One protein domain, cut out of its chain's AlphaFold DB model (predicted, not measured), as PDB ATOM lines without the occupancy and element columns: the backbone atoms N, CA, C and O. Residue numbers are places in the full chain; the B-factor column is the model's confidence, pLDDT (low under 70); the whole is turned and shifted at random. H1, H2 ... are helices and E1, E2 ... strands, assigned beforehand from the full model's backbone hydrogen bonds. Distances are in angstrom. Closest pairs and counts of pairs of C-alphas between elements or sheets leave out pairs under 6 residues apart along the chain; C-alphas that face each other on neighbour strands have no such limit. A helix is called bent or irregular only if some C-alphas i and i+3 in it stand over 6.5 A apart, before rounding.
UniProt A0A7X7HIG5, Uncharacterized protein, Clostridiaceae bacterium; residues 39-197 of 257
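This is residues 39 to 197 of the 257 residues of an uncharacterized protein of Clostridiaceae bacterium (UniProt A0A7X7HIG5). What does the model look like at first sight? H6 runs through a core of crossed helices, with H2 and H3 packing on it at large angles, and beside this core the short parallel strand pair E5 E6 has E6 next to H6 and E5 next to H1. The small hairpin E1 E2 packs on H2 and H3, the helices H4, H5 and H7 lie round H6, and a second small hairpin, E3 E4, lies farthest from the middle. What is it made of? The printed part has 159 residues with seven named helices and six named strands, in the order H1 H2 E1 E2 E3 E4 H3 E5 E6 H4 H5 H6 H7, and its class is mixed, helices and strands. The strands make three sheets of two, E1 - E2 and E3 - E4 antiparallel and E5 = E6 parallel. The whole is compact, with a radius of gyration of the C-alphas of 15.9 A and spans of 45 by 45 by 32 A.

What does the first helix meet? H1, residues 41 to 50, touches H2, residues 54 to 66, which touches H1 with its residues 54 to 55 alone; the closest C-alphas are those of Ile 43 and Leu 55, 6.2 A apart. The two run opposite ways at a steep tilt of 47 degrees. The closest C-alphas of H1 and E5, residues 122 to 126, are those of Ile 43 and Arg 125, 5.1 A apart. How are the strands paired? E1, residues 70 to 72, and E2, residues 78 to 80, form an antiparallel hairpin, with N 71 and O 79 within hydrogen-bond range at 2.9 A. E3, residues 92 to 94, and E4, residues 100 to 102, form another, with N 93 and O 101 at 2.8 A. E5 and E6, residues 139 to 142, are parallel neighbours at 25 degrees, with N 140 and O 123 at 2.9 A. Which helices are the hub? H2 and H6, residues 164 to 174, touch three helices each; they touch each other about perpendicular, at 77 degrees, with their closest C-alphas, those of Asp 61 and Gly 165, 4.7 A apart. H3, residues 106 to 116, touches H6 at a steep tilt of 66 degrees, the same way, the closest C-alphas being those of Ala 108 and Met 169, 7.3 A apart. H3 also touches residues 65 to 66 of H2, with the C-alphas of Thr 66 and Arg 109 closest at 4.5 A. What of the other helices? H4, residues 144 to 153, touches H5, residues 159 to 162, with the C-alphas of Ile 151 and Ser 159 closest at 4.7 A. H7, residues 193 to 197, touches H6, with the C-alphas of His 170 and Val 194 closest at 6.2 A. Every O i to N i+4 pair is within hydrogen-bond range in H1, H2, H3, H4 and H7, and 6 of 7 are in H6, while H5 is too short for such a pair.

Where do the first and last elements lie? H1 begins at C-alpha 41, (-3.740, 13.119, -35.823), and H7 ends at C-alpha 197, (-29.583, 18.180, -33.188). How long are the longer elements? From first to last C-alpha, H2 measures 18.0 A, H6 15.8 A, H3 15.2 A, H1 14.2 A, H4 13.8 A and E5 13.6 A. H5 is only just irregular, with C-alphas 159 and 162 6.6 A apart.

How large is it? The two C-alphas farthest apart are those of Gln 49 and Asn 97, at 47.7 A. Is it whole, and which links are long? The printed part has no cut, and the long links are E2 to E3, E5 to E6 and H6 to H7, the last with 18 residues. Where is confidence low? The mean pLDDT of the printed part is 94.3, and residue 188 is under 70.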
ATOM      1  N   ASN A  39     -10.276  10.581 -37.568       97.44
ATOM      2  CA  ASN A  39      -8.851  10.784 -37.330       97.44
ATOM      3  C   ASN A  39      -8.586  12.182 -36.747       97.44
ATOM      4  O   ASN A  39      -8.967  13.197 -37.331       97.44
ATOM      5  N   VAL A  40      -7.879  12.242 -35.621       98.06
ATOM      6  CA  VAL A  40      -7.488  13.464 -34.899       98.06
ATOM      7  C   VAL A  40      -5.970  13.714 -34.922       98.06
ATOM      8  O   VAL A  40      -5.474  14.587 -34.206       98.06
ATOM      9  N   ALA A  41      -5.204  13.003 -35.760       97.75
ATOM     10  CA  ALA A  41      -3.740  13.119 -35.823       97.75
ATOM     11  C   ALA A  41      -3.267  14.539 -36.169       97.75
ATOM     12  O   ALA A  41      -2.197  14.973 -35.739       97.75
ATOM     13  N   LEU A  42      -4.057  15.287 -36.945       97.94
ATOM     14  CA  LEU A  42      -3.734  16.675 -37.281       97.94
ATOM     15  C   LEU A  42      -3.835  17.597 -36.059       97.94
ATOM     16  O   LEU A  42      -3.022  18.510 -35.936       97.94
ATOM     17  N   ILE A  43      -4.765  17.333 -35.136       98.19
ATOM     18  CA  ILE A  43      -4.847  18.056 -33.858       98.19
ATOM     19  C   ILE A  43      -3.675  17.654 -32.957       98.19
ATOM     20  O   ILE A  43      -3.029  18.534 -32.406       98.19
ATOM     21  N   GLN A  44      -3.312  16.364 -32.885       97.06
ATOM     22  CA  GLN A  44      -2.130  15.921 -32.120       97.06
ATOM     23  C   GLN A  44      -0.849  16.631 -32.571       97.06
ATOM     24  O   GLN A  44      -0.063  17.092 -31.747       97.06
ATOM     25  N   ARG A  45      -0.644  16.745 -33.889       97.12
ATOM     26  CA  ARG A  45       0.500  17.475 -34.452       97.12
ATOM     27  C   ARG A  45       0.442  18.962 -34.115       97.12
ATOM     28  O   ARG A  45       1.476  19.529 -33.780       97.12
ATOM     29  N   TYR A  46      -0.740  19.574 -34.184       97.62
ATOM     30  CA  TYR A  46      -0.923  20.970 -33.792       97.62
ATOM     31  C   TYR A  46      -0.578  21.186 -32.313       97.62
ATOM     32  O   TYR A  46       0.198  22.091 -32.011       97.62
ATOM     33  N   ASP A  47      -1.073  20.324 -31.421       97.75
ATOM     34  CA  ASP A  47      -0.791  20.377 -29.983       97.75
ATOM     35  C   ASP A  47       0.710  20.271 -29.694       97.75
ATOM     36  O   ASP A  47       1.255  21.074 -28.941       97.75
ATOM     37  N   GLN A  48       1.410  19.347 -30.359       97.12
ATOM     38  CA  GLN A  48       2.862  19.192 -30.223       97.12
ATOM     39  C   GLN A  48       3.640  20.413 -30.727       97.12
ATOM     40  O   GLN A  48       4.601  20.837 -30.093       97.12
ATOM     41  N   GLN A  49       3.246  20.972 -31.874       97.75
ATOM     42  CA  GLN A  49       3.946  22.099 -32.497       97.75
ATOM     43  C   GLN A  49       3.744  23.413 -31.739       97.75
ATOM     44  O   GLN A  49       4.658  24.231 -31.692       97.75
ATOM     45  N   ASN A  50       2.561  23.608 -31.156       97.38
ATOM     46  CA  ASN A  50       2.171  24.859 -30.506       97.38
ATOM     47  C   ASN A  50       2.153  24.763 -28.974       97.38
ATOM     48  O   ASN A  50       1.832  25.743 -28.308       97.38
ATOM     49  N   ASN A  51       2.521  23.605 -28.414       97.25
ATOM     50  CA  ASN A  51       2.483  23.324 -26.979       97.25
ATOM     51  C   ASN A  51       1.092  23.589 -26.365       97.25
ATOM     52  O   ASN A  51       0.965  24.224 -25.315       97.25
ATOM     53  N   THR A  52       0.044  23.121 -27.048       97.12
ATOM     54  CA  THR A  52      -1.357  23.218 -26.607       97.12
ATOM     55  C   THR A  52      -1.884  21.863 -26.124       97.12
ATOM     56  O   THR A  52      -1.209  20.840 -26.220       97.12
ATOM     57  N   ASN A  53      -3.090  21.855 -25.549       97.38
ATOM     58  CA  ASN A  53      -3.739  20.655 -25.007       97.38
ATOM     59  C   ASN A  53      -5.174  20.491 -25.540       97.38
ATOM     60  O   ASN A  53      -6.076  20.059 -24.821       97.38
ATOM     61  N   ILE A  54      -5.409  20.916 -26.783       98.19
ATOM     62  CA  ILE A  54      -6.749  21.042 -27.359       98.19
ATOM     63  C   ILE A  54      -7.396  19.673 -27.522       98.19
ATOM     64  O   ILE A  54      -8.571  19.519 -27.187       98.19
ATOM     65  N   LEU A  55      -6.647  18.664 -27.979       98.25
ATOM     66  CA  LEU A  55      -7.196  17.324 -28.145       98.25
ATOM     67  C   LEU A  55      -7.728  16.774 -26.822       98.25
ATOM     68  O   LEU A  55      -8.851  16.285 -26.779       98.25
ATOM     69  N   ASN A  56      -6.964  16.893 -25.736       98.31
ATOM     70  CA  ASN A  56      -7.421  16.414 -24.433       98.31
ATOM     71  C   ASN A  56      -8.659  17.179 -23.949       98.31
ATOM     72  O   ASN A  56      -9.551  16.569 -23.367       98.31
ATOM     73  N   THR A  57      -8.767  18.481 -24.229       98.38
ATOM     74  CA  THR A  57      -9.991  19.245 -23.939       98.38
ATOM     75  C   THR A  57     -11.185  18.740 -24.752       98.38
ATOM     76  O   THR A  57     -12.247  18.521 -24.174       98.38
ATOM     77  N   ILE A  58     -11.017  18.481 -26.056       98.69
ATOM     78  CA  ILE A  58     -12.064  17.880 -26.902       98.69
ATOM     79  C   ILE A  58     -12.491  16.525 -26.330       98.69
ATOM     80  O   ILE A  58     -13.683  16.293 -26.151       98.69
ATOM     81  N   ILE A  59     -11.537  15.646 -26.009       98.50
ATOM     82  CA  ILE A  59     -11.821  14.324 -25.441       98.50
ATOM     83  C   ILE A  59     -12.589  14.455 -24.126       98.50
ATOM     84  O   ILE A  59     -13.625  13.820 -23.970       98.50
ATOM     85  N   ASN A  60     -12.143  15.307 -23.205       98.44
ATOM     86  CA  ASN A  60     -12.814  15.496 -21.918       98.44
ATOM     87  C   ASN A  60     -14.248  16.013 -22.075       98.44
ATOM     88  O   ASN A  60     -15.160  15.493 -21.424       98.44
ATOM     89  N   ASP A  61     -14.463  16.988 -22.962       98.62
ATOM     90  CA  ASP A  61     -15.804  17.481 -23.263       98.62
ATOM     91  C   ASP A  61     -16.675  16.362 -23.840       98.62
ATOM     92  O   ASP A  61     -17.763  16.124 -23.313       98.62
ATOM     93  N   LEU A  62     -16.185  15.633 -24.851       98.62
ATOM     94  CA  LEU A  62     -16.910  14.519 -25.465       98.62
ATOM     95  C   LEU A  62     -17.264  13.448 -24.430       98.62
ATOM     96  O   LEU A  62     -18.427  13.075 -24.348       98.62
ATOM     97  N   GLN A  63     -16.323  13.006 -23.589       98.38
ATOM     98  CA  GLN A  63     -16.602  12.026 -22.528       98.38
ATOM     99  C   GLN A  63     -17.718  12.514 -21.595       98.38
ATOM    100  O   GLN A  63     -18.650  11.772 -21.290       98.38
ATOM    101  N   SER A  64     -17.671  13.785 -21.181       97.50
ATOM    102  CA  SER A  64     -18.699  14.361 -20.305       97.50
ATOM    103  C   SER A  64     -20.065  14.508 -20.985       97.50
ATOM    104  O   SER A  64     -21.100  14.428 -20.325       97.50
ATOM    105  N   GLN A  65     -20.080  14.719 -22.303       98.50
ATOM    106  CA  GLN A  65     -21.288  14.977 -23.083       98.50
ATOM    107  C   GLN A  65     -21.916  13.705 -23.650       98.50
ATOM    108  O   GLN A  65     -23.119  13.704 -23.889       98.50
ATOM    109  N   THR A  66     -21.150  12.632 -23.846       98.56
ATOM    110  CA  THR A  66     -21.624  11.361 -24.420       98.56
ATOM    111  C   THR A  66     -21.609  10.213 -23.421       98.56
ATOM    112  O   THR A  66     -22.131   9.147 -23.734       98.56
ATOM    113  N   GLY A  67     -20.984  10.370 -22.252       98.06
ATOM    114  CA  GLY A  67     -20.811   9.292 -21.278       98.06
ATOM    115  C   GLY A  67     -19.920   8.142 -21.758       98.06
ATOM    116  O   GLY A  67     -19.861   7.115 -21.088       98.06
ATOM    117  N   LEU A  68     -19.249   8.271 -22.907       98.12
ATOM    118  CA  LEU A  68     -18.289   7.284 -23.399       98.12
ATOM    119  C   LEU A  68     -16.894   7.564 -22.844       98.12
ATOM    120  O   LEU A  68     -16.566   8.700 -22.516       98.12
ATOM    121  N   THR A  69     -16.054   6.531 -22.790       97.50
ATOM    122  CA  THR A  69     -14.607   6.685 -22.571       97.50
ATOM    123  C   THR A  69     -13.912   6.620 -23.921       97.50
ATOM    124  O   THR A  69     -14.000   5.591 -24.592       97.50
ATOM    125  N   TYR A  70     -13.251   7.706 -24.325       96.75
ATOM    126  CA  TYR A  70     -12.580   7.789 -25.622       96.75
ATOM    127  C   TYR A  70     -11.082   7.544 -25.490       96.75
ATOM    128  O   TYR A  70     -10.443   7.969 -24.529       96.75
ATOM    129  N   THR A  71     -10.508   6.922 -26.512       93.38
ATOM    130  CA  THR A  71      -9.061   6.774 -26.658       93.38
ATOM    131  C   THR A  71      -8.632   7.172 -28.057       93.38
ATOM    132  O   THR A  71      -9.418   7.119 -28.999       93.38
ATOM    133  N   VAL A  72      -7.374   7.582 -28.198       94.31
ATOM    134  CA  VAL A  72      -6.787   7.911 -29.496       94.31
ATOM    135  C   VAL A  72      -5.650   6.938 -29.765       94.31
ATOM    136  O   VAL A  72      -4.736   6.805 -28.952       94.31
ATOM    137  N   SER A  73      -5.719   6.238 -30.894       91.19
ATOM    138  CA  SER A  73      -4.690   5.286 -31.302       91.19
ATOM    139  C   SER A  73      -3.374   5.993 -31.656       91.19
ATOM    140  O   SER A  73      -3.320   7.209 -31.857       91.19
ATOM    141  N   ALA A  74      -2.294   5.222 -31.810       86.12
ATOM    142  CA  ALA A  74      -0.997   5.756 -32.235       86.12
ATOM    143  C   ALA A  74      -1.037   6.436 -33.620       86.12
ATOM    144  O   ALA A  74      -0.212   7.302 -33.906       86.12
ATOM    145  N   THR A  75      -1.992   6.062 -34.478       88.50
ATOM    146  CA  THR A  75      -2.210   6.670 -35.803       88.50
ATOM    147  C   THR A  75      -3.214   7.828 -35.771       88.50
ATOM    148  O   THR A  75      -3.535   8.401 -36.815       88.50
ATOM    149  N   GLY A  76      -3.687   8.202 -34.579       93.94
ATOM    150  CA  GLY A  76      -4.623   9.295 -34.357       93.94
ATOM    151  C   GLY A  76      -6.084   8.925 -34.590       93.94
ATOM    152  O   GLY A  76      -6.897   9.830 -34.728       93.94
ATOM    153  N   GLN A  77      -6.436   7.640 -34.651       95.00
ATOM    154  CA  GLN A  77      -7.836   7.221 -34.779       95.00
ATOM    155  C   GLN A  77      -8.543   7.359 -33.433       95.00
ATOM    156  O   GLN A  77      -8.036   6.883 -32.417       95.00
ATOM    157  N   LEU A  78      -9.692   8.029 -33.429       95.75
ATOM    158  CA  LEU A  78     -10.548   8.162 -32.260       95.75
ATOM    159  C   LEU A  78     -11.411   6.908 -32.115       95.75
ATOM    160  O   LEU A  78     -12.201   6.592 -33.001       95.75
ATOM    161  N   THR A  79     -11.304   6.248 -30.969       94.69
ATOM    162  CA  THR A  79     -12.090   5.067 -30.603       94.69
ATOM    163  C   THR A  79     -12.759   5.277 -29.249       94.69
ATOM    164  O   THR A  79     -12.486   6.255 -28.546       94.69
ATOM    165  N   TYR A  80     -13.652   4.368 -28.868       95.31
ATOM    166  CA  TYR A  80     -14.289   4.359 -27.555       95.31
ATOM    167  C   TYR A  80     -14.282   2.955 -26.958       95.31
ATOM    168  O   TYR A  80     -14.184   1.958 -27.673       95.31
ATOM    169  N   GLN A  81     -14.378   2.878 -25.633       94.88
ATOM    170  CA  GLN A  81     -14.398   1.605 -24.926       94.88
ATOM    171  C   GLN A  81     -15.653   0.792 -25.272       94.88
ATOM    172  O   GLN A  81     -16.778   1.293 -25.191       94.88
ATOM    173  N   THR A  82     -15.453  -0.486 -25.591       92.44
ATOM    174  CA  THR A  82     -16.519  -1.460 -25.841       92.44
ATOM    175  C   THR A  82     -16.475  -2.624 -24.853       92.44
ATOM    176  O   THR A  82     -15.451  -2.898 -24.221       92.44
ATOM    177  N   ASP A  83     -17.621  -3.279 -24.669       89.56
ATOM    178  CA  ASP A  83     -17.732  -4.535 -23.934       89.56
ATOM    179  C   ASP A  83     -17.246  -5.724 -24.790       89.56
ATOM    180  O   ASP A  83     -16.831  -5.578 -25.941       89.56
ATOM    181  N   GLN A  84     -17.310  -6.935 -24.235       86.50
ATOM    182  CA  GLN A  84     -16.891  -8.159 -24.935       86.50
ATOM    183  C   GLN A  84     -17.728  -8.476 -26.187       86.50
ATOM    184  O   GLN A  84     -17.283  -9.245 -27.036       86.50
ATOM    185  N   ASN A  85     -18.920  -7.892 -26.306       84.50
ATOM    186  CA  ASN A  85     -19.824  -8.063 -27.438       84.50
ATOM    187  C   ASN A  85     -19.660  -6.941 -28.480       84.50
ATOM    188  O   ASN A  85     -20.370  -6.935 -29.484       84.50
ATOM    189  N   GLY A  86     -18.745  -5.993 -28.252       83.19
ATOM    190  CA  GLY A  86     -18.524  -4.841 -29.120       83.19
ATOM    191  C   GLY A  86     -19.507  -3.686 -28.903       83.19
ATOM    192  O   GLY A  86     -19.491  -2.741 -29.688       83.19
ATOM    193  N   ASN A  87     -20.342  -3.717 -27.857       87.06
ATOM    194  CA  ASN A  87     -21.238  -2.603 -27.539       87.06
ATOM    195  C   ASN A  87     -20.488  -1.504 -26.790       87.06
ATOM    196  O   ASN A  87     -19.618  -1.791 -25.970       87.06
ATOM    197  N   ALA A  88     -20.858  -0.245 -27.017       92.31
ATOM    198  CA  ALA A  88     -20.271   0.886 -26.309       92.31
ATOM    199  C   ALA A  88     -20.486   0.776 -24.787       92.31
ATOM    200  O   ALA A  88     -21.616   0.605 -24.324       92.31
ATOM    201  N   VAL A  89     -19.414   0.930 -24.007       94.56
ATOM    202  CA  VAL A  89     -19.507   1.054 -22.548       94.56
ATOM    203  C   VAL A  89     -19.879   2.494 -22.211       94.56
ATOM    204  O   VAL A  89     -19.127   3.423 -22.503       94.56
ATOM    205  N   VAL A  90     -21.044   2.669 -21.590       97.38
ATOM    206  CA  VAL A  90     -21.575   3.980 -21.201       97.38
ATOM    207  C   VAL A  90     -21.470   4.136 -19.690       97.38
ATOM    208  O   VAL A  90     -21.931   3.276 -18.938       97.38
ATOM    209  N   ALA A  91     -20.866   5.232 -19.241       96.62
ATOM    210  CA  ALA A  91     -20.814   5.588 -17.833       96.62
ATOM    211  C   ALA A  91     -22.230   5.796 -17.278       96.62
ATOM    212  O   ALA A  91     -23.102   6.345 -17.955       96.62
ATOM    213  N   THR A  92     -22.451   5.391 -16.031       96.31
ATOM    214  CA  THR A  92     -23.728   5.560 -15.334       96.31
ATOM    215  C   THR A  92     -23.564   6.424 -14.087       96.31
ATOM    216  O   THR A  92     -22.480   6.531 -13.515       96.31
ATOM    217  N   THR A  93     -24.648   7.077 -13.687       92.00
ATOM    218  CA  THR A  93     -24.759   7.878 -12.465       92.00
ATOM    219  C   THR A  93     -26.116   7.632 -11.810       92.00
ATOM    220  O   THR A  93     -26.960   6.934 -12.370       92.00
ATOM    221  N   THR A  94     -26.338   8.193 -10.628       91.81
ATOM    222  CA  THR A  94     -27.618   8.127  -9.920       91.81
ATOM    223  C   THR A  94     -28.368   9.448 -10.079       91.81
ATOM    224  O   THR A  94     -27.801  10.513  -9.833       91.81
ATOM    225  N   ASP A  95     -29.629   9.392 -10.511       86.56
ATOM    226  CA  ASP A  95     -30.492  10.569 -10.630       86.56
ATOM    227  C   ASP A  95     -31.018  11.055  -9.262       86.56
ATOM    228  O   ASP A  95     -30.780  10.450  -8.214       86.56
ATOM    229  N   GLN A  96     -31.769  12.161  -9.261       84.56
ATOM    230  CA  GLN A  96     -32.366  12.729  -8.042       84.56
ATOM    231  C   GLN A  96     -33.367  11.789  -7.347       84.56
ATOM    232  O   GLN A  96     -33.653  11.971  -6.165       84.56
ATOM    233  N   ASN A  97     -33.888  10.788  -8.061       87.25
ATOM    234  CA  ASN A  97     -34.839   9.801  -7.560       87.25
ATOM    235  C   ASN A  97     -34.152   8.496  -7.114       87.25
ATOM    236  O   ASN A  97     -34.838   7.560  -6.706       87.25
ATOM    237  N   GLY A  98     -32.818   8.414  -7.181       89.69
ATOM    238  CA  GLY A  98     -32.060   7.220  -6.810       89.69
ATOM    239  C   GLY A  98     -31.924   6.172  -7.921       89.69
ATOM    240  O   GLY A  98     -31.409   5.086  -7.655       89.69
ATOM    241  N   ASN A  99     -32.352   6.459  -9.154       91.69
ATOM    242  CA  ASN A  99     -32.244   5.518 -10.269       91.69
ATOM    243  C   ASN A  99     -30.874   5.603 -10.944       91.69
ATOM    244  O   ASN A  99     -30.343   6.692 -11.158       91.69
ATOM    245  N   THR A 100     -30.338   4.458 -11.362       94.81
ATOM    246  CA  THR A 100     -29.166   4.413 -12.241       94.81
ATOM    247  C   THR A 100     -29.549   4.875 -13.646       94.81
ATOM    248  O   THR A 100     -30.407   4.271 -14.288       94.81
ATOM    249  N   VAL A 101     -28.887   5.918 -14.139       93.56
ATOM    250  CA  VAL A 101     -29.092   6.504 -15.469       93.56
ATOM    251  C   VAL A 101     -27.764   6.636 -16.212       93.56
ATOM    252  O   VAL A 101     -26.706   6.764 -15.597       93.56
ATOM    253  N   ASN A 102     -27.807   6.618 -17.542       95.88
ATOM    254  CA  ASN A 102     -26.621   6.847 -18.366       95.88
ATOM    255  C   ASN A 102     -26.174   8.309 -18.269       95.88
ATOM    256  O   ASN A 102     -26.991   9.222 -18.383       95.88
ATOM    257  N   VAL A 103     -24.870   8.518 -18.123       95.88
ATOM    258  CA  VAL A 103     -24.245   9.839 -18.190       95.88
ATOM    259  C   VAL A 103     -24.276  10.348 -19.630       95.88
ATOM    260  O   VAL A 103     -24.109   9.595 -20.596       95.88
ATOM    261  N   GLY A 104     -24.462  11.656 -19.772       97.12
ATOM    262  CA  GLY A 104     -24.367  12.344 -21.049       97.12
ATOM    263  C   GLY A 104     -25.575  12.112 -21.956       97.12
ATOM    264  O   GLY A 104     -26.477  11.315 -21.690       97.12
ATOM    265  N   SER A 105     -25.588  12.838 -23.060       98.38
ATOM    266  CA  SER A 105     -26.626  12.805 -24.079       98.38
ATOM    267  C   SER A 105     -26.567  11.517 -24.905       98.38
ATOM    268  O   SER A 105     -25.510  11.112 -25.396       98.38
ATOM    269  N   GLN A 106     -27.732  10.894 -25.087       98.12
ATOM    270  CA  GLN A 106     -27.916   9.765 -25.996       98.12
ATOM    271  C   GLN A 106     -27.716  10.195 -27.452       98.12
ATOM    272  O   GLN A 106     -27.008   9.506 -28.172       98.12
ATOM    273  N   GLU A 107     -28.235  11.356 -27.859       98.50
ATOM    274  CA  GLU A 107     -28.057  11.866 -29.230       98.50
ATOM    275  C   GLU A 107     -26.577  12.137 -29.539       98.50
ATOM    276  O   GLU A 107     -26.088  11.843 -30.627       98.50
ATOM    277  N   ALA A 108     -25.837  12.673 -28.565       98.69
ATOM    278  CA  ALA A 108     -24.408  12.938 -28.697       98.69
ATOM    279  C   ALA A 108     -23.620  11.631 -28.837       98.69
ATOM    280  O   ALA A 108     -22.732  11.508 -29.680       98.69
ATOM    281  N   ARG A 109     -23.970  10.641 -28.015       98.38
ATOM    282  CA  ARG A 109     -23.388   9.303 -28.058       98.38
ATOM    283  C   ARG A 109     -23.669   8.618 -29.392       98.38
ATOM    284  O   ARG A 109     -22.715   8.162 -30.008       98.38
ATOM    285  N   ASP A 110     -24.911   8.623 -29.868       97.81
ATOM    286  CA  ASP A 110     -25.298   8.006 -31.142       97.81
ATOM    287  C   ASP A 110     -24.620   8.680 -32.334       97.81
ATOM    288  O   ASP A 110     -24.125   8.001 -33.232       97.81
ATOM    289  N   LEU A 111     -24.529  10.012 -32.340       98.06
ATOM    290  CA  LEU A 111     -23.755  10.734 -33.347       98.06
ATOM    291  C   LEU A 111     -22.302  10.241 -33.381       98.06
ATOM    292  O   LEU A 111     -21.780   9.923 -34.449       98.06
ATOM    293  N   MET A 112     -21.653  10.175 -32.220       98.06
ATOM    294  CA  MET A 112     -20.232   9.848 -32.141       98.06
ATOM    295  C   MET A 112     -19.937   8.373 -32.422       98.06
ATOM    296  O   MET A 112     -18.967   8.084 -33.122       98.06
ATOM    297  N   THR A 113     -20.752   7.433 -31.935       96.12
ATOM    298  CA  THR A 113     -20.565   6.001 -32.225       96.12
ATOM    299  C   THR A 113     -20.798   5.699 -33.701       96.12
ATOM    300  O   THR A 113     -19.993   4.981 -34.294       96.12
ATOM    301  N   ASN A 114     -21.821   6.299 -34.319       94.62
ATOM    302  CA  ASN A 114     -22.087   6.148 -35.750       94.62
ATOM    303  C   ASN A 114     -20.974   6.760 -36.608       94.62
ATOM    304  O   ASN A 114     -20.569   6.165 -37.605       94.62
ATOM    305  N   ALA A 115     -20.452   7.926 -36.220       95.81
ATOM    306  CA  ALA A 115     -19.381   8.574 -36.965       95.81
ATOM    307  C   ALA A 115     -18.055   7.801 -36.878       95.81
ATOM    308  O   ALA A 115     -17.375   7.631 -37.889       95.81
ATOM    309  N   ILE A 116     -17.705   7.281 -35.698       94.81
ATOM    310  CA  ILE A 116     -16.510   6.444 -35.497       94.81
ATOM    311  C   ILE A 116     -16.661   5.080 -36.183       94.81
ATOM    312  O   ILE A 116     -15.691   4.558 -36.729       94.81
ATOM    313  N   GLY A 117     -17.872   4.520 -36.198       91.25
ATOM    314  CA  GLY A 117     -18.194   3.255 -36.861       91.25
ATOM    315  C   GLY A 117     -18.471   3.362 -38.364       91.25
ATOM    316  O   GLY A 117     -18.901   2.378 -38.959       91.25
ATOM    317  N   ASN A 118     -18.281   4.533 -38.982       91.62
ATOM    318  CA  ASN A 118     -18.490   4.712 -40.418       91.62
ATOM    319  C   ASN A 118     -17.458   3.904 -41.239       91.62
ATOM    320  O   ASN A 118     -16.452   3.439 -40.714       91.62
ATOM    321  N   THR A 119     -17.691   3.743 -42.542       87.50
ATOM    322  CA  THR A 119     -16.724   3.121 -43.470       87.50
ATOM    323  C   THR A 119     -15.795   4.145 -44.128       87.50
ATOM    324  O   THR A 119     -14.775   3.789 -44.714       87.50
ATOM    325  N   THR A 120     -16.145   5.430 -44.054       90.06
ATOM    326  CA  THR A 120     -15.361   6.560 -44.562       90.06
ATOM    327  C   THR A 120     -14.676   7.270 -43.408       90.06
ATOM    328  O   THR A 120     -15.321   7.544 -42.402       90.06
ATOM    329  N   THR A 121     -13.396   7.613 -43.545       93.06
ATOM    330  CA  THR A 121     -12.663   8.361 -42.513       93.06
ATOM    331  C   THR A 121     -12.796   9.872 -42.710       93.06
ATOM    332  O   THR A 121     -12.471  10.402 -43.775       93.06
ATOM    333  N   ALA A 122     -13.221  10.574 -41.662       95.69
ATOM    334  CA  ALA A 122     -13.138  12.021 -41.533       95.69
ATOM    335  C   ALA A 122     -11.896  12.440 -40.731       95.69
ATOM    336  O   ALA A 122     -11.421  11.712 -39.863       95.69
ATOM    337  N   TYR A 123     -11.379  13.635 -41.004       97.31
ATOM    338  CA  TYR A 123     -10.176  14.192 -40.399       97.31
ATOM    339  C   TYR A 123     -10.511  15.489 -39.671       97.31
ATOM    340  O   TYR A 123     -10.941  16.469 -40.289       97.31
ATOM    341  N   ALA A 124     -10.271  15.503 -38.365       98.25
ATOM    342  CA  ALA A 124     -10.384  16.695 -37.544       98.25
ATOM    343  C   ALA A 124      -9.054  17.448 -37.495       98.25
ATOM    344  O   ALA A 124      -7.991  16.846 -37.328       98.25
ATOM    345  N   ARG A 125      -9.101  18.776 -37.637       98.00
ATOM    346  CA  ARG A 125      -7.914  19.642 -37.587       98.00
ATOM    347  C   ARG A 125      -8.218  21.014 -37.005       98.00
ATOM    348  O   ARG A 125      -9.342  21.504 -37.108       98.00
ATOM    349  N   ILE A 126      -7.175  21.665 -36.500       98.31
ATOM    350  CA  ILE A 126      -7.219  23.087 -36.164       98.31
ATOM    351  C   ILE A 126      -7.028  23.921 -37.436       98.31
ATOM    352  O   ILE A 126      -6.223  23.579 -38.305       98.31
ATOM    353  N   THR A 127      -7.804  24.994 -37.570       97.19
ATOM    354  CA  THR A 127      -7.781  25.919 -38.707       97.19
ATOM    355  C   THR A 127      -7.671  27.369 -38.240       97.19
ATOM    356  O   THR A 127      -8.085  27.715 -37.136       97.19
ATOM    357  N   THR A 128      -7.156  28.236 -39.110       93.88
ATOM    358  CA  THR A 128      -7.150  29.694 -38.916       93.88
ATOM    359  C   THR A 128      -8.442  30.361 -39.401       93.88
ATOM    360  O   THR A 128      -8.772  31.453 -38.942       93.88
ATOM    361  N   GLY A 129      -9.194  29.708 -40.297       94.12
ATOM    362  CA  GLY A 129     -10.549  30.115 -40.698       94.12
ATOM    363  C   GLY A 129     -11.601  29.702 -39.665       94.12
ATOM    364  O   GLY A 129     -11.250  29.119 -38.653       94.12
ATOM    365  N   ARG A 130     -12.892  29.964 -39.903       93.31
ATOM    366  CA  ARG A 130     -13.976  29.577 -38.972       93.31
ATOM    367  C   ARG A 130     -14.087  28.054 -38.825       93.31
ATOM    368  O   ARG A 130     -13.808  27.326 -39.785       93.31
ATOM    369  N   SER A 131     -14.552  27.594 -37.659       96.44
ATOM    370  CA  SER A 131     -15.026  26.215 -37.505       96.44
ATOM    371  C   SER A 131     -16.059  25.925 -38.591       96.44
ATOM    372  O   SER A 131     -16.895  26.780 -38.898       96.44
ATOM    373  N   SER A 132     -15.867  24.803 -39.276       95.62
ATOM    374  CA  SER A 132     -16.664  24.415 -40.437       95.62
ATOM    375  C   SER A 132     -16.382  22.973 -40.841       95.62
ATOM    376  O   SER A 132     -15.251  22.486 -40.745       95.62
ATOM    377  N   ALA A 133     -17.366  22.326 -41.442       94.00
ATOM    378  CA  ALA A 133     -17.178  21.111 -42.215       94.00
ATOM    379  C   ALA A 133     -17.968  21.221 -43.526       94.00
ATOM    380  O   ALA A 133     -19.130  21.632 -43.507       94.00
ATOM    381  N   PRO A 134     -17.368  20.892 -44.689       86.31
ATOM    382  CA  PRO A 134     -18.129  20.802 -45.927       86.31
ATOM    383  C   PRO A 134     -19.250  19.773 -45.763       86.31
ATOM    384  O   PRO A 134     -18.996  18.673 -45.269       86.31
ATOM    385  N   VAL A 135     -20.466  20.112 -46.198       87.00
ATOM    386  CA  VAL A 135     -21.616  19.204 -46.107       87.00
ATOM    387  C   VAL A 135     -21.323  17.927 -46.899       87.00
ATOM    388  O   VAL A 135     -21.043  17.990 -48.096       87.00
ATOM    389  N   GLY A 136     -21.334  16.777 -46.224       84.88
ATOM    390  CA  GLY A 136     -20.957  15.484 -46.804       84.88
ATOM    391  C   GLY A 136     -19.469  15.341 -47.145       84.88
ATOM    392  O   GLY A 136     -19.081  14.405 -47.839       84.88
ATOM    393  N   GLY A 137     -18.623  16.256 -46.672       90.88
ATOM    394  CA  GLY A 137     -17.171  16.172 -46.786       90.88
ATOM    395  C   GLY A 137     -16.534  15.365 -45.655       90.88
ATOM    396  O   GLY A 137     -17.190  14.948 -44.705       90.88
ATOM    397  N   THR A 138     -15.220  15.178 -45.738       94.81
ATOM    398  CA  THR A 138     -14.426  14.408 -44.765       94.81
ATOM    399  C   THR A 138     -13.608  15.286 -43.819       94.81
ATOM    400  O   THR A 138     -12.778  14.773 -43.081       94.81
ATOM    401  N   LEU A 139     -13.788  16.609 -43.830       96.38
ATOM    402  CA  LEU A 139     -13.018  17.522 -42.982       96.38
ATOM    403  C   LEU A 139     -13.882  18.091 -41.863       96.38
ATOM    404  O   LEU A 139     -14.957  18.612 -42.131       96.38
ATOM    405  N   ILE A 140     -13.346  18.058 -40.645       98.19
ATOM    406  CA  ILE A 140     -13.900  18.695 -39.449       98.19
ATOM    407  C   ILE A 140     -12.903  19.788 -39.041       98.19
ATOM    408  O   ILE A 140     -11.852  19.508 -38.462       98.19
ATOM    409  N   ASN A 141     -13.170  21.040 -39.418       98.25
ATOM    410  CA  ASN A 141     -12.282  22.161 -39.112       98.25
ATOM    411  C   ASN A 141     -12.730  22.842 -37.817       98.25
ATOM    412  O   ASN A 141     -13.887  23.231 -37.701       98.25
ATOM    413  N   LEU A 142     -11.801  23.044 -36.884       98.62
ATOM    414  CA  LEU A 142     -12.051  23.716 -35.608       98.62
ATOM    415  C   LEU A 142     -11.164  24.951 -35.482       98.62
ATOM    416  O   LEU A 142      -9.957  24.878 -35.705       98.62
ATOM    417  N   ASN A 143     -11.748  26.086 -35.115       98.25
ATOM    418  CA  ASN A 143     -11.006  27.317 -34.873       98.25
ATOM    419  C   ASN A 143     -10.842  27.576 -33.376       98.25
ATOM    420  O   ASN A 143     -11.821  27.805 -32.666       98.25
ATOM    421  N   GLU A 144      -9.593  27.602 -32.921       97.75
ATOM    422  CA  GLU A 144      -9.249  27.824 -31.517       97.75
ATOM    423  C   GLU A 144      -9.759  29.167 -30.984       97.75
ATOM    424  O   GLU A 144     -10.442  29.204 -29.962       97.75
ATOM    425  N   ASN A 145      -9.496  30.265 -31.695       97.19
ATOM    426  CA  ASN A 145      -9.888  31.605 -31.247       97.19
ATOM    427  C   ASN A 145     -11.411  31.757 -31.143       97.19
ATOM    428  O   ASN A 145     -11.917  32.353 -30.196       97.19
ATOM    429  N   GLN A 146     -12.148  31.197 -32.100       97.06
ATOM    430  CA  GLN A 146     -13.603  31.236 -32.136       97.06
ATOM    431  C   GLN A 146     -14.204  30.449 -30.968       97.06
ATOM    432  O   GLN A 146     -15.059  30.973 -30.258       97.06
ATOM    433  N   ILE A 147     -13.749  29.210 -30.755       98.44
ATOM    434  CA  ILE A 147     -14.270  28.343 -29.691       98.44
ATOM    435  C   ILE A 147     -13.913  28.922 -28.317       98.44
ATOM    436  O   ILE A 147     -14.779  29.026 -27.449       98.44
ATOM    437  N   ASN A 148     -12.679  29.393 -28.129       98.12
ATOM    438  CA  ASN A 148     -12.271  30.036 -26.879       98.12
ATOM    439  C   ASN A 148     -13.046  31.341 -26.623       98.12
ATOM    440  O   ASN A 148     -13.414  31.613 -25.478       98.12
ATOM    441  N   SER A 149     -13.364  32.115 -27.671       97.69
ATOM    442  CA  SER A 149     -14.237  33.288 -27.546       97.69
ATOM    443  C   SER A 149     -15.629  32.880 -27.053       97.69
ATOM    444  O   SER A 149     -16.092  33.426 -26.054       97.69
ATOM    445  N   PHE A 150     -16.244  31.832 -27.621       98.06
ATOM    446  CA  PHE A 150     -17.527  31.308 -27.130       98.06
ATOM    447  C   PHE A 150     -17.484  30.862 -25.663       98.06
ATOM    448  O   PHE A 150     -18.382  31.208 -24.894       98.06
ATOM    449  N   ILE A 151     -16.441  30.129 -25.263       98.50
ATOM    450  CA  ILE A 151     -16.255  29.656 -23.882       98.50
ATOM    451  C   ILE A 151     -16.171  30.852 -22.923       98.50
ATOM    452  O   ILE A 151     -16.913  30.915 -21.943       98.50
ATOM    453  N   SER A 152     -15.317  31.836 -23.227       98.25
ATOM    454  CA  SER A 152     -15.166  33.056 -22.414       98.25
ATOM    455  C   SER A 152     -16.417  33.949 -22.426       98.25
ATOM    456  O   SER A 152     -16.687  34.716 -21.495       98.25
ATOM    457  N   GLY A 153     -17.202  33.825 -23.492       97.81
ATOM    458  CA  GLY A 153     -18.419  34.554 -23.783       97.81
ATOM    459  C   GLY A 153     -19.674  34.027 -23.107       97.81
ATOM    460  O   GLY A 153     -20.700  34.704 -23.147       97.81
ATOM    461  N   ALA A 154     -19.627  32.840 -22.505       98.31
ATOM    462  CA  ALA A 154     -20.788  32.219 -21.886       98.31
ATOM    463  C   ALA A 154     -21.292  33.030 -20.679       98.31
ATOM    464  O   ALA A 154     -20.519  33.450 -19.811       98.31
ATOM    465  N   ARG A 155     -22.601  33.289 -20.632       98.06
ATOM    466  CA  ARG A 155     -23.282  34.038 -19.568       98.06
ATOM    467  C   ARG A 155     -24.530  33.276 -19.140       98.06
ATOM    468  O   ARG A 155     -25.384  32.964 -19.966       98.06
ATOM    469  N   ASN A 156     -24.588  32.942 -17.849       97.81
ATOM    470  CA  ASN A 156     -25.631  32.117 -17.226       97.81
ATOM    471  C   ASN A 156     -25.914  30.776 -17.947       97.81
ATOM    472  O   ASN A 156     -27.013  30.223 -17.880       97.81
ATOM    473  N   VAL A 157     -24.914  30.249 -18.651       98.19
ATOM    474  CA  VAL A 157     -24.961  28.992 -19.398       98.19
ATOM    475  C   VAL A 157     -23.615  28.288 -19.246       98.19
ATOM    476  O   VAL A 157     -22.583  28.946 -19.093       98.19
ATOM    477  N   ASP A 158     -23.615  26.960 -19.252       98.38
ATOM    478  CA  ASP A 158     -22.409  26.140 -19.235       98.38
ATOM    479  C   ASP A 158     -21.544  26.502 -20.446       98.38
ATOM    480  O   ASP A 158     -22.000  26.463 -21.592       98.38
ATOM    481  N   SER A 159     -20.283  26.855 -20.191       98.19
ATOM    482  CA  SER A 159     -19.337  27.270 -21.232       98.19
ATOM    483  C   SER A 159     -19.100  26.208 -22.313       98.19
ATOM    484  O   SER A 159     -18.742  26.542 -23.441       98.19
ATOM    485  N   ARG A 160     -19.403  24.936 -22.024       98.25
ATOM    486  CA  ARG A 160     -19.339  23.833 -22.988       98.25
ATOM    487  C   ARG A 160     -20.504  23.830 -23.983       98.25
ATOM    488  O   ARG A 160     -20.480  23.040 -24.923       98.25
ATOM    489  N   THR A 161     -21.498  24.718 -23.852       98.12
ATOM    490  CA  THR A 161     -22.638  24.816 -24.790       98.12
ATOM    491  C   THR A 161     -22.248  25.208 -26.217       98.12
ATOM    492  O   THR A 161     -22.964  24.886 -27.166       98.12
ATOM    493  N   LEU A 162     -21.104  25.871 -26.381       97.69
ATOM    494  CA  LEU A 162     -20.404  26.093 -27.653       97.69
ATOM    495  C   LEU A 162     -18.895  25.846 -27.471       97.69
ATOM    496  O   LEU A 162     -18.070  26.471 -28.134       97.69
ATOM    497  N   GLY A 163     -18.549  24.973 -26.520       98.25
ATOM    498  CA  GLY A 163     -17.173  24.584 -26.241       98.25
ATOM    499  C   GLY A 163     -16.664  23.532 -27.219       98.25
ATOM    500  O   GLY A 163     -17.339  23.161 -28.181       98.25
ATOM    501  N   TRP A 164     -15.472  23.017 -26.941       98.69
ATOM    502  CA  TRP A 164     -14.736  22.138 -27.842       98.69
ATOM    503  C   TRP A 164     -15.516  20.883 -28.240       98.69
ATOM    504  O   TRP A 164     -15.622  20.608 -29.434       98.69
ATOM    505  N   GLY A 165     -16.126  20.163 -27.292       98.56
ATOM    506  CA  GLY A 165     -16.906  18.957 -27.617       98.56
ATOM    507  C   GLY A 165     -18.189  19.249 -28.397       98.56
ATOM    508  O   GLY A 165     -18.488  18.574 -29.383       98.56
ATOM    509  N   MET A 166     -18.923  20.305 -28.026       98.62
ATOM    510  CA  MET A 166     -20.175  20.654 -28.704       98.62
ATOM    511  C   MET A 166     -19.921  21.164 -30.125       98.62
ATOM    512  O   MET A 166     -20.633  20.785 -31.052       98.62
ATOM    513  N   THR A 167     -18.887  21.987 -30.324       98.50
ATOM    514  CA  THR A 167     -18.481  22.417 -31.666       98.50
ATOM    515  C   THR A 167     -17.953  21.240 -32.479       98.50
ATOM    516  O   THR A 167     -18.328  21.106 -33.637       98.50
ATOM    517  N   PHE A 168     -17.173  20.331 -31.886       98.75
ATOM    518  CA  PHE A 168     -16.731  19.115 -32.572       98.75
ATOM    519  C   PHE A 168     -17.915  18.304 -33.120       98.75
ATOM    520  O   PHE A 168     -17.921  17.941 -34.296       98.75
ATOM    521  N   MET A 169     -18.942  18.058 -32.303       98.62
ATOM    522  CA  MET A 169     -20.147  17.327 -32.717       98.62
ATOM    523  C   MET A 169     -20.987  18.087 -33.751       98.62
ATOM    524  O   MET A 169     -21.547  17.477 -34.668       98.62
ATOM    525  N   HIS A 170     -21.058  19.415 -33.637       98.00
ATOM    526  CA  HIS A 170     -21.709  20.277 -34.624       98.00
ATOM    527  C   HIS A 170     -21.052  20.112 -35.999       98.00
ATOM    528  O   HIS A 170     -21.715  19.713 -36.954       98.00
ATOM    529  N   GLU A 171     -19.734  20.299 -36.082       98.00
ATOM    530  CA  GLU A 171     -18.998  20.142 -37.339       98.00
ATOM    531  C   GLU A 171     -19.011  18.691 -37.842       98.00
ATOM    532  O   GLU A 171     -19.138  18.433 -39.038       98.00
ATOM    533  N   THR A 172     -18.965  17.711 -36.935       97.88
ATOM    534  CA  THR A 172     -19.117  16.294 -37.298       97.88
ATOM    535  C   THR A 172     -20.453  16.054 -37.995       97.88
ATOM    536  O   THR A 172     -20.478  15.369 -39.013       97.88
ATOM    537  N   SER A 173     -21.546  16.663 -37.527       97.31
ATOM    538  CA  SER A 173     -22.886  16.486 -38.107       97.31
ATOM    539  C   SER A 173     -23.008  16.976 -39.556       97.31
ATOM    540  O   SER A 173     -23.833  16.456 -40.306       97.31
ATOM    541  N   HIS A 174     -22.184  17.944 -39.966       95.00
ATOM    542  CA  HIS A 174     -22.091  18.374 -41.364       95.00
ATOM    543  C   HIS A 174     -21.313  17.386 -42.238       95.00
ATOM    544  O   HIS A 174     -21.568  17.287 -43.434       95.00
ATOM    545  N   SER A 175     -20.353  16.660 -41.669       94.81
ATOM    546  CA  SER A 175     -19.500  15.741 -42.423       94.81
ATOM    547  C   SER A 175     -20.244  14.485 -42.896       94.81
ATOM    548  O   SER A 175     -21.319  14.138 -42.395       94.81
ATOM    549  N   VAL A 176     -19.623  13.748 -43.820       92.38
ATOM    550  CA  VAL A 176     -20.127  12.460 -44.325       92.38
ATOM    551  C   VAL A 176     -20.335  11.429 -43.217       92.38
ATOM    552  O   VAL A 176     -21.236  10.600 -43.308       92.38
ATOM    553  N   VAL A 177     -19.537  11.498 -42.146       93.75
ATOM    554  CA  VAL A 177     -19.615  10.541 -41.037       93.75
ATOM    555  C   VAL A 177     -20.688  10.912 -40.011       93.75
ATOM    556  O   VAL A 177     -21.164  10.033 -39.304       93.75
ATOM    557  N   GLY A 178     -21.116  12.179 -39.946       91.94
ATOM    558  CA  GLY A 178     -22.137  12.645 -38.993       91.94
ATOM    559  C   GLY A 178     -23.524  12.894 -39.589       91.94
ATOM    560  O   GLY A 178     -24.409  13.398 -38.892       91.94
ATOM    561  N   GLY A 179     -23.741  12.524 -40.852       90.69
ATOM    562  CA  GLY A 179     -25.063  12.529 -41.485       90.69
ATOM    563  C   GLY A 179     -25.307  13.648 -42.497       90.69
ATOM    564  O   GLY A 179     -26.443  13.788 -42.944       90.69
ATOM    565  N   SER A 180     -24.277  14.407 -42.889       91.94
ATOM    566  CA  SER A 180     -24.351  15.393 -43.982       91.94
ATOM    567  C   SER A 180     -25.464  16.435 -43.815       91.94
ATOM    568  O   SER A 180     -26.091  16.855 -44.788       91.94
ATOM    569  N   LEU A 181     -25.744  16.830 -42.573       89.75
ATOM    570  CA  LEU A 181     -26.783  17.807 -42.271       89.75
ATOM    571  C   LEU A 181     -26.363  19.212 -42.721       89.75
ATOM    572  O   LEU A 181     -25.174  19.517 -42.833       89.75
ATOM    573  N   SER A 182     -27.339  20.088 -42.952       85.12
ATOM    574  CA  SER A 182     -27.102  21.470 -43.375       85.12
ATOM    575  C   SER A 182     -27.541  22.474 -42.312       85.12
ATOM    576  O   SER A 182     -28.521  22.270 -41.597       85.12
ATOM    577  N   ASP A 183     -26.830  23.599 -42.261       80.44
ATOM    578  CA  ASP A 183     -27.220  24.794 -41.503       80.44
ATOM    579  C   ASP A 183     -28.235  25.665 -42.255       80.44
ATOM    580  O   ASP A 183     -28.639  26.725 -41.772       80.44
ATOM    581  N   HIS A 184     -28.661  25.236 -43.448       79.81
ATOM    582  CA  HIS A 184     -29.747  25.885 -44.163       79.81
ATOM    583  C   HIS A 184     -30.988  25.958 -43.270       79.81
ATOM    584  O   HIS A 184     -31.456  24.938 -42.768       79.81
ATOM    585  N   LEU A 185     -31.511  27.170 -43.094       81.25
ATOM    586  CA  LEU A 185     -32.724  27.418 -42.327       81.25
ATOM    587  C   LEU A 185     -33.934  27.101 -43.211       81.25
ATOM    588  O   LEU A 185     -34.140  27.809 -44.204       81.25
ATOM    589  N   PRO A 186     -34.753  26.086 -42.876       72.75
ATOM    590  CA  PRO A 186     -36.042  25.920 -43.528       72.75
ATOM    591  C   PRO A 186     -36.884  27.189 -43.351       72.75
ATOM    592  O   PRO A 186     -36.745  27.916 -42.364       72.75
ATOM    593  N   GLN A 187     -37.782  27.462 -44.295       70.50
ATOM    594  CA  GLN A 187     -38.645  28.640 -44.224       70.50
ATOM    595  C   GLN A 187     -39.399  28.689 -42.882       70.50
ATOM    596  O   GLN A 187     -40.046  27.723 -42.488       70.50
ATOM    597  N   GLY A 188     -39.299  29.819 -42.176       66.12
ATOM    598  CA  GLY A 188     -39.932  30.015 -40.867       66.12
ATOM    599  C   GLY A 188     -39.186  29.400 -39.676       66.12
ATOM    600  O   GLY A 188     -39.631  29.579 -38.547       66.12
ATOM    601  N   SER A 189     -38.055  28.722 -39.895       75.50
ATOM    602  CA  SER A 189     -37.208  28.204 -38.816       75.50
ATOM    603  C   SER A 189     -36.191  29.249 -38.369       75.50
ATOM    604  O   SER A 189     -35.622  29.981 -39.178       75.50
ATOM    605  N   THR A 190     -35.943  29.313 -37.064       82.38
ATOM    606  CA  THR A 190     -34.921  30.192 -36.479       82.38
ATOM    607  C   THR A 190     -33.569  29.490 -36.327       82.38
ATOM    608  O   THR A 190     -32.532  30.147 -36.210       82.38
ATOM    609  N   THR A 191     -33.577  28.159 -36.381       88.56
ATOM    610  CA  THR A 191     -32.427  27.253 -36.318       88.56
ATOM    611  C   THR A 191     -32.409  26.308 -37.525       88.56
ATOM    612  O   THR A 191     -33.401  26.179 -38.242       88.56
ATOM    613  N   GLY A 192     -31.241  25.720 -37.804       88.44
ATOM    614  CA  GLY A 192     -31.044  24.723 -38.863       88.44
ATOM    615  C   GLY A 192     -30.863  23.320 -38.280       88.44
ATOM    616  O   GLY A 192     -30.660  23.175 -37.074       88.44
ATOM    617  N   GLN A 193     -30.857  22.293 -39.136       91.12
ATOM    618  CA  GLN A 193     -30.895  20.880 -38.721       91.12
ATOM    619  C   GLN A 193     -29.773  20.498 -37.747       91.12
ATOM    620  O   GLN A 193     -29.993  19.738 -36.803       91.12
ATOM    621  N   VAL A 194     -28.564  21.032 -37.947       92.88
ATOM    622  CA  VAL A 194     -27.449  20.757 -37.032       92.88
ATOM    623  C   VAL A 194     -27.663  21.421 -35.679       92.88
ATOM    624  O   VAL A 194     -27.427  20.798 -34.645       92.88
ATOM    625  N   VAL A 195     -28.136  22.669 -35.648       93.69
ATOM    626  CA  VAL A 195     -28.452  23.338 -34.380       93.69
ATOM    627  C   VAL A 195     -29.587  22.628 -33.651       93.69
ATOM    628  O   VAL A 195     -29.492  22.486 -32.434       93.69
ATOM    629  N   ASP A 196     -30.587  22.123 -34.369       95.00
ATOM    630  CA  ASP A 196     -31.684  21.351 -33.785       95.00
ATOM    631  C   ASP A 196     -31.168  20.067 -33.128       95.00
ATOM    632  O   ASP A 196     -31.479  19.806 -31.964       95.00
ATOM    633  N   ARG A 197     -30.273  19.327 -33.800       96.31
ATOM    634  CA  ARG A 197     -29.583  18.180 -33.188       96.31
ATOM    635  C   ARG A 197     -28.804  18.591 -31.940       96.31
ATOM    636  O   ARG A 197     -28.916  17.952 -30.896       96.31
TER     637      ARG A 197